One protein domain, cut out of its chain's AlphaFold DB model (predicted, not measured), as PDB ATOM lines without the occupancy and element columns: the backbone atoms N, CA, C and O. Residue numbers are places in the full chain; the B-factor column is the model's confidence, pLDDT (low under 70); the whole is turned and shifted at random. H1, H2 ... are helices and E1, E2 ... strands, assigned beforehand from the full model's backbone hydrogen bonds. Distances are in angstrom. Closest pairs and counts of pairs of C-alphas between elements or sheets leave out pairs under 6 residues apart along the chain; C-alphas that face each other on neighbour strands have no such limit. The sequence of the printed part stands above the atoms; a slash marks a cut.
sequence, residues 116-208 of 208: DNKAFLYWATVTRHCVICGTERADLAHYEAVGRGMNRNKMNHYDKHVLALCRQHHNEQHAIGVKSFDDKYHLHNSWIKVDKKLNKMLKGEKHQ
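AT A GLANCE: This is residues 116 to 208 of the 208 residues of an uncharacterized protein of Staphylococcus sp. UMB0328 (UniProt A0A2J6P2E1). A small hairpin, E1 and E2, is the core; H1 packs on E2, H2 on E1, H4 is near both, and H3 turns outward from H2. Of 93 printed residues, under half are in named elements: one helix, two antiparallel strands, then three helices, mostly helix. The whole is compact, spanning 32 by 29 by 21 A, radius of gyration of the C-alphas 12.4 A.

IN THESE COORDINATES: Find E1 at residues 139 to 142, E2 at 161 to 165. H1, residues 118 to 127, starts at (258.254, 145.837, 207.837) and runs 14.1 A. H2 is 167 to 176, H3 178 to 185, H4 196 to 203, ending at (256.647, 163.166, 222.506).

HOW THE PARTS SIT: Between E1 and E2, N 141 and O 163 are within hydrogen-bond range, 2.9 A. The closest C-alphas of H1 and E2, Thr 125 and Ala 164, are 4.4 A apart. Every O i to N i+4 pair in the helices is within range.

THE WHOLE: The printed part has no cut; links H1 to E1 and E1 to E2 are long; pLDDT is under 70 at 148 to 149 and 206 to 208.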
ATOM      1  N   ASP A 116     260.917 147.057 201.412       80.25
ATOM      2  CA  ASP A 116     259.523 146.698 201.730       80.25
ATOM      3  C   ASP A 116     259.381 145.833 202.998       80.25
ATOM      4  O   ASP A 116     258.293 145.362 203.340       80.25
ATOM      5  N   ASN A 117     260.485 145.542 203.692       87.31
ATOM      6  CA  ASN A 117     260.465 144.716 204.890       87.31
ATOM      7  C   ASN A 117     259.977 145.549 206.088       87.31
ATOM      8  O   ASN A 117     260.597 146.535 206.487       87.31
ATOM      9  N   LYS A 118     258.869 145.123 206.707       89.00
ATOM     10  CA  LYS A 118     258.254 145.837 207.837       89.00
ATOM     11  C   LYS A 118     259.167 145.949 209.059       89.00
ATOM     12  O   LYS A 118     259.152 146.988 209.714       89.00
ATOM     13  N   ALA A 119     259.964 144.923 209.359       89.12
ATOM     14  CA  ALA A 119     260.920 144.975 210.461       89.12
ATOM     15  C   ALA A 119     262.042 145.977 210.168       89.12
ATOM     16  O   ALA A 119     262.403 146.751 211.052       89.12
ATOM     17  N   PHE A 120     262.538 146.034 208.928       91.31
ATOM     18  CA  PHE A 120     263.501 147.054 208.503       91.31
ATOM     19  C   PHE A 120     262.932 148.462 208.678       91.31
ATOM     20  O   PHE A 120     263.540 149.281 209.362       91.31
ATOM     21  N   LEU A 121     261.745 148.728 208.126       93.25
ATOM     22  CA  LEU A 121     261.088 150.034 208.221       93.25
ATOM     23  C   LEU A 121     260.854 150.443 209.680       93.25
ATOM     24  O   LEU A 121     261.130 151.585 210.058       93.25
ATOM     25  N   TYR A 122     260.409 149.505 210.521       94.19
ATOM     26  CA  TYR A 122     260.216 149.731 211.951       94.19
ATOM     27  C   TYR A 122     261.533 150.058 212.663       94.19
ATOM     28  O   TYR A 122     261.631 151.089 213.334       94.19
ATOM     29  N   TRP A 123     262.568 149.227 212.507       92.69
ATOM     30  CA  TRP A 123     263.836 149.408 213.212       92.69
ATOM     31  C   TRP A 123     264.626 150.613 212.715       92.69
ATOM     32  O   TRP A 123     265.174 151.337 213.547       92.69
ATOM     33  N   ALA A 124     264.611 150.908 211.414       92.00
ATOM     34  CA  ALA A 124     265.145 152.152 210.863       92.00
ATOM     35  C   ALA A 124     264.445 153.370 211.486       92.00
ATOM     36  O   ALA A 124     265.103 154.302 211.952       92.00
ATOM     37  N   THR A 125     263.114 153.319 211.599       94.38
ATOM     38  CA  THR A 125     262.311 154.385 212.213       94.38
ATOM     39  C   THR A 125     262.649 154.581 213.690       94.38
ATOM     40  O   THR A 125     262.936 155.695 214.133       94.38
ATOM     41  N   VAL A 126     262.698 153.490 214.452       93.62
ATOM     42  CA  VAL A 126     263.012 153.494 215.886       93.62
ATOM     43  C   VAL A 126     264.446 153.949 216.172       93.62
ATOM     44  O   VAL A 126     264.686 154.660 217.145       93.62
ATOM     45  N   THR A 127     265.408 153.567 215.335       91.12
ATOM     46  CA  THR A 127     266.823 153.931 215.511       91.12
ATOM     47  C   THR A 127     267.219 155.226 214.803       91.12
ATOM     48  O   THR A 127     268.380 155.617 214.863       91.12
ATOM     49  N   ARG A 128     266.254 155.937 214.200       92.25
ATOM     50  CA  ARG A 128     266.451 157.218 213.500       92.25
ATOM     51  C   ARG A 128     267.426 157.128 212.319       92.25
ATOM     52  O   ARG A 128     268.218 158.045 212.107       92.25
ATOM     53  N   HIS A 129     267.328 156.065 211.528       90.94
ATOM     54  CA  HIS A 129     267.985 155.954 210.225       90.94
ATOM     55  C   HIS A 129     266.981 156.260 209.121       90.94
ATOM     56  O   HIS A 129     265.873 155.729 209.120       90.94
ATOM     57  N   CYS A 130     267.357 157.112 208.170       92.00
ATOM     58  CA  CYS A 130     266.484 157.427 207.049       92.00
ATOM     59  C   CYS A 130     266.158 156.166 206.244       92.00
ATOM     60  O   CYS A 130     267.068 155.510 205.745       92.00
ATOM     61  N   VAL A 131     264.873 155.869 206.043       91.56
ATOM     62  CA  VAL A 131     264.445 154.665 205.305       91.56
ATOM     63  C   VAL A 131     264.799 154.695 203.813       91.56
ATOM     64  O   VAL A 131     264.778 153.660 203.161       91.56
ATOM     65  N   ILE A 132     265.164 155.867 203.280       90.31
ATOM     66  CA  ILE A 132     265.562 156.045 201.878       90.31
ATOM     67  C   ILE A 132     267.069 155.865 201.683       90.31
ATOM     68  O   ILE A 132     267.498 155.133 200.794       90.31
ATOM     69  N   CYS A 133     267.883 156.546 202.494       88.38
ATOM     70  CA  CYS A 133     269.333 156.632 202.282       88.38
ATOM     71  C   CYS A 133     270.187 156.128 203.451       88.38
ATOM     72  O   CYS A 133     271.409 156.165 203.364       88.38
ATOM     73  N   GLY A 134     269.578 155.699 204.558       84.75
ATOM     74  CA  GLY A 134     270.277 155.174 205.733       84.75
ATOM     75  C   GLY A 134     270.936 156.223 206.633       84.75
ATOM     76  O   GLY A 134     271.441 155.864 207.689       84.75
ATOM     77  N   THR A 135     270.922 157.512 206.271       88.06
ATOM     78  CA  THR A 135     271.533 158.577 207.085       88.06
ATOM     79  C   THR A 135     270.952 158.602 208.501       88.06
ATOM     80  O   THR A 135     269.731 158.650 208.673       88.06
ATOM     81  N   GLU A 136     271.835 158.594 209.500       89.38
ATOM     82  CA  GLU A 136     271.483 158.664 210.919       89.38
ATOM     83  C   GLU A 136     270.864 160.012 211.324       89.38
ATOM     84  O   GLU A 136     270.945 161.011 210.606       89.38
ATOM     85  N   ARG A 137     270.301 160.052 212.541       90.25
ATOM     86  CA  ARG A 137     269.675 161.239 213.155       90.25
ATOM     87  C   ARG A 137     268.517 161.787 212.324       90.25
ATOM     88  O   ARG A 137     268.283 162.992 212.273       90.25
ATOM     89  N   ALA A 138     267.787 160.882 211.687       93.75
ATOM     90  CA  ALA A 138     266.589 161.193 210.939       93.75
ATOM     91  C   ALA A 138     265.458 161.716 211.843       93.75
ATOM     92  O   ALA A 138     265.277 161.305 212.999       93.75
ATOM     93  N   ASP A 139     264.662 162.615 211.280       94.38
ATOM     94  CA  ASP A 139     263.421 163.085 211.872       94.38
ATOM     95  C   ASP A 139     262.339 162.008 211.726       94.38
ATOM     96  O   ASP A 139     262.380 161.197 210.803       94.38
ATOM     97  N   LEU A 140     261.355 162.006 212.629       94.81
ATOM     98  CA  LEU A 140     260.138 161.219 212.426       94.81
ATOM     99  C   LEU A 140     259.176 162.062 211.603       94.81
ATOM    100  O   LEU A 140     258.605 163.028 212.111       94.81
ATOM    101  N   ALA A 141     259.056 161.698 210.337       94.94
ATOM    102  CA  ALA A 141     258.097 162.263 209.418       94.94
ATOM    103  C   ALA A 141     256.722 161.650 209.664       94.94
ATOM    104  O   ALA A 141     256.618 160.442 209.876       94.94
ATOM    105  N   HIS A 142     255.675 162.469 209.609       93.88
ATOM    106  CA  HIS A 142     254.290 162.006 209.666       93.88
ATOM    107  C   HIS A 142     253.730 161.814 208.259       93.88
ATOM    108  O   HIS A 142     253.988 162.632 207.372       93.88
ATOM    109  N   TYR A 143     252.937 160.758 208.078       93.94
ATOM    110  CA  TYR A 143     252.126 160.568 206.879       93.94
ATOM    111  C   TYR A 143     250.966 161.570 206.864       93.94
ATOM    112  O   TYR A 143     250.764 162.314 205.905       93.94
ATOM    113  N   GLU A 144     250.214 161.634 207.963       91.81
ATOM    114  CA  GLU A 144     249.118 162.578 208.128       91.81
ATOM    115  C   GLU A 144     249.624 163.927 208.647       91.81
ATOM    116  O   GLU A 144     250.474 164.008 209.535       91.81
ATOM    117  N   ALA A 145     249.042 165.019 208.150       82.19
ATOM    118  CA  ALA A 145     249.377 166.351 208.636       82.19
ATOM    119  C   ALA A 145     249.042 166.505 210.133       82.19
ATOM    120  O   ALA A 145     247.910 166.274 210.569       82.19
ATOM    121  N   VAL A 146     250.014 166.968 210.920       77.25
ATOM    122  CA  VAL A 146     249.790 167.399 212.306       77.25
ATOM    123  C   VAL A 146     249.374 168.871 212.281       77.25
ATOM    124  O   VAL A 146     250.139 169.737 211.860       77.25
ATOM    125  N   GLY A 147     248.136 169.156 212.693       70.12
ATOM    126  CA  GLY A 147     247.549 170.497 212.614       70.12
ATOM    127  C   GLY A 147     248.338 171.567 213.379       70.12
ATOM    128  O   GLY A 147     248.878 171.316 214.455       70.12
ATOM    129  N   ARG A 148     248.340 172.797 212.846       55.59
ATOM    130  CA  ARG A 148     249.152 173.952 213.294       55.59
ATOM    131  C   ARG A 148     248.945 174.376 214.764       55.59
ATOM    132  O   ARG A 148     249.784 175.087 215.301       55.59
ATOM    133  N   GLY A 149     247.857 173.944 215.410       66.06
ATOM    134  CA  GLY A 149     247.552 174.205 216.826       66.06
ATOM    135  C   GLY A 149     247.860 173.049 217.786       66.06
ATOM    136  O   GLY A 149     247.666 173.194 218.992       66.06
ATOM    137  N   MET A 150     248.326 171.898 217.287       73.88
ATOM    138  CA  MET A 150     248.593 170.724 218.118       73.88
ATOM    139  C   MET A 150     250.041 170.713 218.599       73.88
ATOM    140  O   MET A 150     250.989 170.768 217.816       73.88
ATOM    141  N   ASN A 151     250.231 170.579 219.911       80.81
ATOM    142  CA  ASN A 151     251.560 170.375 220.466       80.81
ATOM    143  C   ASN A 151     251.966 168.904 220.304       80.81
ATOM    144  O   ASN A 151     251.530 168.046 221.078       80.81
ATOM    145  N   ARG A 152     252.842 168.630 219.329       78.56
ATOM    146  CA  ARG A 152     253.372 167.286 219.041       78.56
ATOM    147  C   ARG A 152     253.989 166.592 220.261       78.56
ATOM    148  O   ARG A 152     253.922 165.375 220.354       78.56
ATOM    149  N   ASN A 153     254.507 167.351 221.227       82.06
ATOM    150  CA  ASN A 153     255.121 166.784 222.428       82.06
ATOM    151  C   ASN A 153     254.089 166.355 223.489       82.06
ATOM    152  O   ASN A 153     254.437 165.687 224.456       82.06
ATOM    153  N   LYS A 154     252.821 166.759 223.344       82.38
ATOM    154  CA  LYS A 154     251.750 166.480 224.317       82.38
ATOM    155  C   LYS A 154     250.636 165.610 223.747       82.38
ATOM    156  O   LYS A 154     250.036 164.832 224.487       82.38
ATOM    157  N   MET A 155     250.359 165.730 222.452       84.25
ATOM    158  CA  MET A 155     249.308 164.955 221.802       84.25
ATOM    159  C   MET A 155     249.639 163.463 221.751       84.25
ATOM    160  O   MET A 155     250.798 163.059 221.830       84.25
ATOM    161  N   ASN A 156     248.604 162.644 221.613       86.94
ATOM    162  CA  ASN A 156     248.768 161.233 221.314       86.94
ATOM    163  C   ASN A 156     248.867 161.038 219.797       86.94
ATOM    164  O   ASN A 156     248.147 161.707 219.063       86.94
ATOM    165  N   HIS A 157     249.749 160.144 219.351       90.00
ATOM    166  CA  HIS A 157     250.029 159.902 217.934       90.00
ATOM    167  C   HIS A 157     249.542 158.531 217.441       90.00
ATOM    168  O   HIS A 157     249.828 158.184 216.307       90.00
ATOM    169  N   TYR A 158     248.836 157.729 218.252       92.19
ATOM    170  CA  TYR A 158     248.411 156.359 217.877       92.19
ATOM    171  C   TYR A 158     247.530 156.263 216.617       92.19
ATOM    172  O   TYR A 158     247.406 155.184 216.032       92.19
ATOM    173  N   ASP A 159     246.889 157.359 216.216       91.31
ATOM    174  CA  ASP A 159     246.095 157.474 214.990       91.31
ATOM    175  C   ASP A 159     246.935 157.876 213.765       91.31
ATOM    176  O   ASP A 159     246.379 158.079 212.689       91.31
ATOM    177  N   LYS A 160     248.254 158.018 213.930       93.06
ATOM    178  CA  LYS A 160     249.193 158.469 212.904       93.06
ATOM    179  C   LYS A 160     250.108 157.352 212.427       93.06
ATOM    180  O   LYS A 160     250.336 156.359 213.129       93.06
ATOM    181  N   HIS A 161     250.697 157.582 211.262       96.06
ATOM    182  CA  HIS A 161     251.771 156.768 210.719       96.06
ATOM    183  C   HIS A 161     253.036 157.597 210.523       96.06
ATOM    184  O   HIS A 161     252.983 158.791 210.215       96.06
ATOM    185  N   VAL A 162     254.187 156.958 210.726       96.50
ATOM    186  CA  VAL A 162     255.488 157.627 210.685       96.50
ATOM    187  C   VAL A 162     256.562 156.792 210.002       96.50
ATOM    188  O   VAL A 162     256.502 155.563 209.984       96.50
ATOM    189  N   LEU A 163     257.570 157.491 209.485       96.50
ATOM    190  CA  LEU A 163     258.831 156.935 209.001       96.50
ATOM    191  C   LEU A 163     259.992 157.821 209.452       96.50
ATOM    192  O   LEU A 163     259.831 159.028 209.640       96.50
ATOM    193  N   ALA A 164     261.182 157.240 209.608       95.56
ATOM    194  CA  ALA A 164     262.391 158.041 209.768       95.56
ATOM    195  C   ALA A 164     262.866 158.571 208.412       95.56
ATOM    196  O   ALA A 164     263.236 157.797 207.528       95.56
ATOM    197  N   LEU A 165     262.930 159.893 208.270       95.75
ATOM    198  CA  LEU A 165     263.471 160.577 207.096       95.75
ATOM    199  C   LEU A 165     264.576 161.549 207.518       95.75
ATOM    200  O   LEU A 165     264.422 162.319 208.465       95.75
ATOM    201  N   CYS A 166     265.721 161.520 206.830       95.62
ATOM    202  CA  CYS A 166     266.756 162.527 207.058       95.62
ATOM    203  C   CYS A 166     266.234 163.908 206.646       95.62
ATOM    204  O   CYS A 166     265.263 164.019 205.898       95.62
ATOM    205  N   ARG A 167     266.912 164.969 207.088       96.56
ATOM    206  CA  ARG A 167     266.480 166.351 206.842       96.56
ATOM    207  C   ARG A 167     266.184 166.640 205.366       96.56
ATOM    208  O   ARG A 167     265.202 167.309 205.071       96.56
ATOM    209  N   GLN A 168     267.012 166.119 204.459       97.38
ATOM    210  CA  GLN A 168     266.829 166.266 203.015       97.38
ATOM    211  C   GLN A 168     265.512 165.635 202.543       97.38
ATOM    212  O   GLN A 168     264.668 166.342 202.002       97.38
ATOM    213  N   HIS A 169     265.310 164.341 202.801       97.19
ATOM    214  CA  HIS A 169     264.110 163.620 202.364       97.19
ATOM    215  C   HIS A 169     262.839 164.085 203.088       97.19
ATOM    216  O   HIS A 169     261.774 164.129 202.486       97.19
ATOM    217  N   HIS A 170     262.938 164.489 204.356       97.12
ATOM    218  CA  HIS A 170     261.800 165.022 205.107       97.12
ATOM    219  C   HIS A 170     261.351 166.387 204.560       97.12
ATOM    220  O   HIS A 170     260.161 166.634 204.380       97.12
ATOM    221  N   ASN A 171     262.299 167.271 204.231       96.75
ATOM    222  CA  ASN A 171     261.979 168.542 203.582       96.75
ATOM    223  C   ASN A 171     261.428 168.331 202.168       96.75
ATOM    224  O   ASN A 171     260.513 169.041 201.759       96.75
ATOM    225  N   GLU A 172     261.962 167.357 201.430       97.88
ATOM    226  CA  GLU A 172     261.438 166.986 200.119       97.88
ATOM    227  C   GLU A 172     259.984 166.517 200.211       97.88
ATOM    228  O   GLU A 172     259.144 167.036 199.482       97.88
ATOM    229  N   GLN A 173     259.658 165.627 201.155       97.19
ATOM    230  CA  GLN A 173     258.281 165.202 201.421       97.19
ATOM    231  C   GLN A 173     257.359 166.404 201.681       97.19
ATOM    232  O   GLN A 173     256.256 166.460 201.138       97.19
ATOM    233  N   HIS A 174     257.797 167.388 202.475       94.69
ATOM    234  CA  HIS A 174     257.028 168.618 202.684       94.69
ATOM    235  C   HIS A 174     256.846 169.437 201.399       94.69
ATOM    236  O   HIS A 174     255.788 170.036 201.218       94.69
ATOM    237  N   ALA A 175     257.852 169.471 200.522       96.75
ATOM    238  CA  ALA A 175     257.831 170.259 199.294       96.75
ATOM    239  C   ALA A 175     256.921 169.660 198.211       96.75
ATOM    240  O   ALA A 175     256.172 170.399 197.576       96.75
ATOM    241  N   ILE A 176     256.972 168.340 197.999       97.00
ATOM    242  CA  ILE A 176     256.223 167.668 196.919       97.00
ATOM    243  C   ILE A 176     254.906 167.034 197.388       97.00
ATOM    244  O   ILE A 176     254.089 166.616 196.564       97.00
ATOM    245  N   GLY A 177     254.689 166.974 198.703       95.44
ATOM    246  CA  GLY A 177     253.551 166.309 199.324       95.44
ATOM    247  C   GLY A 177     253.742 164.796 199.458       95.44
ATOM    248  O   GLY A 177     254.448 164.156 198.683       95.44
ATOM    249  N   VAL A 178     253.068 164.212 200.453       95.06
ATOM    250  CA  VAL A 178     253.276 162.813 200.866       95.06
ATOM    251  C   VAL A 178     252.951 161.811 199.757       95.06
ATOM    252  O   VAL A 178     253.726 160.896 199.531       95.06
ATOM    253  N   LYS A 179     251.871 162.027 198.994       95.56
ATOM    254  CA  LYS A 179     251.494 161.137 197.882       95.56
ATOM    255  C   LYS A 179     252.565 161.083 196.785       95.56
ATOM    256  O   LYS A 179     252.990 160.002 196.404       95.56
ATOM    257  N   SER A 180     253.052 162.243 196.340       97.12
ATOM    258  CA  SER A 180     254.118 162.329 195.332       97.12
ATOM    259  C   SER A 180     255.435 161.738 195.842       97.12
ATOM    260  O   SER A 180     256.202 161.153 195.080       97.12
ATOM    261  N   PHE A 181     255.709 161.897 197.141       96.50
ATOM    262  CA  PHE A 181     256.865 161.291 197.795       96.50
ATOM    263  C   PHE A 181     256.755 159.761 197.829       96.50
ATOM    264  O   PHE A 181     257.718 159.073 197.489       96.50
ATOM    265  N   ASP A 182     255.574 159.231 198.149       94.94
ATOM    266  CA  ASP A 182     255.298 157.796 198.140       94.94
ATOM    267  C   ASP A 182     255.405 157.196 196.737       94.94
ATOM    268  O   ASP A 182     255.952 156.104 196.600       94.94
ATOM    269  N   ASP A 183     254.967 157.906 195.696       95.25
ATOM    270  CA  ASP A 183     255.153 157.487 194.302       95.25
ATOM    271  C   ASP A 183     256.634 157.427 193.920       95.25
ATOM    272  O   ASP A 183     257.092 156.445 193.336       95.25
ATOM    273  N   LYS A 184     257.400 158.460 194.289       95.00
ATOM    274  CA  LYS A 184     258.823 158.574 193.952       95.00
ATOM    275  C   LYS A 184     259.680 157.492 194.615       95.00
ATOM    276  O   LYS A 184     260.643 157.028 194.009       95.00
ATOM    277  N   TYR A 185     259.358 157.127 195.855       92.25
ATOM    278  CA  TYR A 185     260.147 156.191 196.663       92.25
ATOM    279  C   TYR A 185     259.456 154.844 196.919       92.25
ATOM    280  O   TYR A 185     259.998 154.019 197.651       92.25
ATOM    281  N   HIS A 186     258.293 154.610 196.307       90.69
ATOM    282  CA  HIS A 186     257.475 153.401 196.445       90.69
ATOM    283  C   HIS A 186     257.055 153.084 197.897       90.69
ATOM    284  O   HIS A 186     257.136 151.943 198.341       90.69
ATOM    285  N   LEU A 187     256.585 154.087 198.651       91.31
ATOM    286  CA  LEU A 187     256.294 153.972 200.096       91.31
ATOM    287  C   LEU A 187     254.815 153.775 200.469       91.31
ATOM    288  O   LEU A 187     254.492 153.751 201.657       91.31
ATOM    289  N   HIS A 188     253.917 153.603 199.494       88.12
ATOM    290  CA  HIS A 188     252.456 153.559 199.709       88.12
ATOM    291  C   HIS A 188     251.988 152.617 200.831       88.12
ATOM    292  O   HIS A 188     250.985 152.883 201.483       88.12
ATOM    293  N   ASN A 189     252.718 151.524 201.082       89.38
ATOM    294  CA  ASN A 189     252.394 150.528 202.112       89.38
ATOM    295  C   ASN A 189     253.461 150.418 203.217       89.38
ATOM    296  O   ASN A 189     253.490 149.430 203.956       89.38
ATOM    297  N   SER A 190     254.347 151.410 203.319       92.31
ATOM    298  CA  SER A 190     255.557 151.349 204.147       92.31
ATOM    299  C   SER A 190     255.419 152.094 205.475       92.31
ATOM    300  O   SER A 190     256.146 151.806 206.425       92.31
ATOM    301  N   TRP A 191     254.485 153.039 205.575       94.50
ATOM    302  CA  TRP A 191     254.314 153.879 206.757       94.50
ATOM    303  C   TRP A 191     253.919 153.075 208.003       94.50
ATOM    304  O   TRP A 191     252.972 152.286 208.000       94.50
ATOM    305  N   ILE A 192     254.648 153.286 209.101       95.25
ATOM    306  CA  ILE A 192     254.496 152.496 210.324       95.25
ATOM    307  C   ILE A 192     253.464 153.146 211.232       95.25
ATOM    308  O   ILE A 192     253.635 154.291 211.654       95.25
ATOM    309  N   LYS A 193     252.415 152.397 211.585       95.94
ATOM    310  CA  LYS A 193     251.441 152.844 212.583       95.94
ATOM    311  C   LYS A 193     252.142 153.058 213.918       95.94
ATOM    312  O   LYS A 193     252.864 152.184 214.396       95.94
ATOM    313  N   VAL A 194     251.915 154.217 214.525       95.56
ATOM    314  CA  VAL A 194     252.556 154.577 215.787       95.56
ATOM    315  C   VAL A 194     252.115 153.622 216.896       95.56
ATOM    316  O   VAL A 194     250.934 153.514 217.223       95.56
ATOM    317  N   ASP A 195     253.090 152.960 217.511       95.50
ATOM    318  CA  ASP A 195     252.913 152.133 218.699       95.50
ATOM    319  C   ASP A 195     253.299 152.896 219.980       95.50
ATOM    320  O   ASP A 195     253.618 154.090 219.970       95.50
ATOM    321  N   LYS A 196     253.290 152.203 221.126       94.31
ATOM    322  CA  LYS A 196     253.677 152.792 222.418       94.31
ATOM    323  C   LYS A 196     255.096 153.366 222.397       94.31
ATOM    324  O   LYS A 196     255.334 154.382 223.043       94.31
ATOM    325  N   LYS A 197     256.039 152.734 221.693       93.38
ATOM    326  CA  LYS A 197     257.442 153.159 221.641       93.38
ATOM    327  C   LYS A 197     257.591 154.416 220.786       93.38
ATOM    328  O   LYS A 197     258.146 155.405 221.260       93.38
ATOM    329  N   LEU A 198     257.033 154.407 219.580       93.94
ATOM    330  CA  LEU A 198     257.040 155.534 218.652       93.94
ATOM    331  C   LEU A 198     256.279 156.740 219.215       93.94
ATOM    332  O   LEU A 198     256.739 157.868 219.074       93.94
ATOM    333  N   ASN A 199     255.173 156.531 219.934       93.19
ATOM    334  CA  ASN A 199     254.444 157.625 220.581       93.19
ATOM    335  C   ASN A 199     255.317 158.352 221.617       93.19
ATOM    336  O   ASN A 199     255.344 159.581 221.649       93.19
ATOM    337  N   LYS A 200     256.086 157.606 222.424       92.12
ATOM    338  CA  LYS A 200     257.060 158.185 223.363       92.12
ATOM    339  C   LYS A 200     258.160 158.961 222.634       92.12
ATOM    340  O   LYS A 200     258.462 160.090 223.015       92.12
ATOM    341  N   MET A 201     258.697 158.397 221.546       91.62
ATOM    342  CA  MET A 201     259.695 159.066 220.696       91.62
ATOM    343  C   MET A 201     259.192 160.398 220.146       91.62
ATOM    344  O   MET A 201     259.920 161.389 220.167       91.62
ATOM    345  N   LEU A 202     257.959 160.419 219.639       89.94
ATOM    346  CA  LEU A 202     257.319 161.602 219.063       89.94
ATOM    347  C   LEU A 202     257.037 162.675 220.115       89.94
ATOM    348  O   LEU A 202     257.081 163.864 219.804       89.94
ATOM    349  N   LYS A 203     256.806 162.263 221.365       89.88
ATOM    350  CA  LYS A 203     256.647 163.166 222.506       89.88
ATOM    351  C   LYS A 203     257.962 163.734 223.048       89.88
ATOM    352  O   LYS A 203     257.935 164.652 223.865       89.88
ATOM    353  N   GLY A 204     259.105 163.215 222.594       84.12
ATOM    354  CA  GLY A 204     260.420 163.575 223.123       84.12
ATOM    355  C   GLY A 204     260.709 162.969 224.501       84.12
ATOM    356  O   GLY A 204     261.591 163.453 225.209       84.12
ATOM    357  N   GLU A 205     259.977 161.925 224.898       81.94
ATOM    358  CA  GLU A 205     260.264 161.178 226.121       81.94
ATOM    359  C   GLU A 205     261.578 160.395 225.940       81.94
ATOM    360  O   GLU A 205     261.799 159.759 224.907       81.94
ATOM    361  N   LYS A 206     262.476 160.444 226.934       62.28
ATOM    362  CA  LYS A 206     263.742 159.696 226.882       62.28
ATOM    363  C   LYS A 206     263.466 158.189 226.906       62.28
ATOM    364  O   LYS A 206     262.673 157.716 227.720       62.28
ATOM    365  N   HIS A 207     264.154 157.440 226.050       56.94
ATOM    366  CA  HIS A 207     264.224 155.984 226.169       56.94
ATOM    367  C   HIS A 207     265.186 155.605 227.299       56.94
ATOM    368  O   HIS A 207     266.292 156.142 227.350       56.94
ATOM    369  N   GLN A 208     264.735 154.720 228.192       41.16
ATOM    370  CA  GLN A 208     265.619 153.850 228.972       41.16
ATOM    371  C   GLN A 208     266.139 152.734 228.071       41.16
ATOM    372  O   GLN A 208     265.343 152.273 227.213       41.16
TER     373      GLN A 208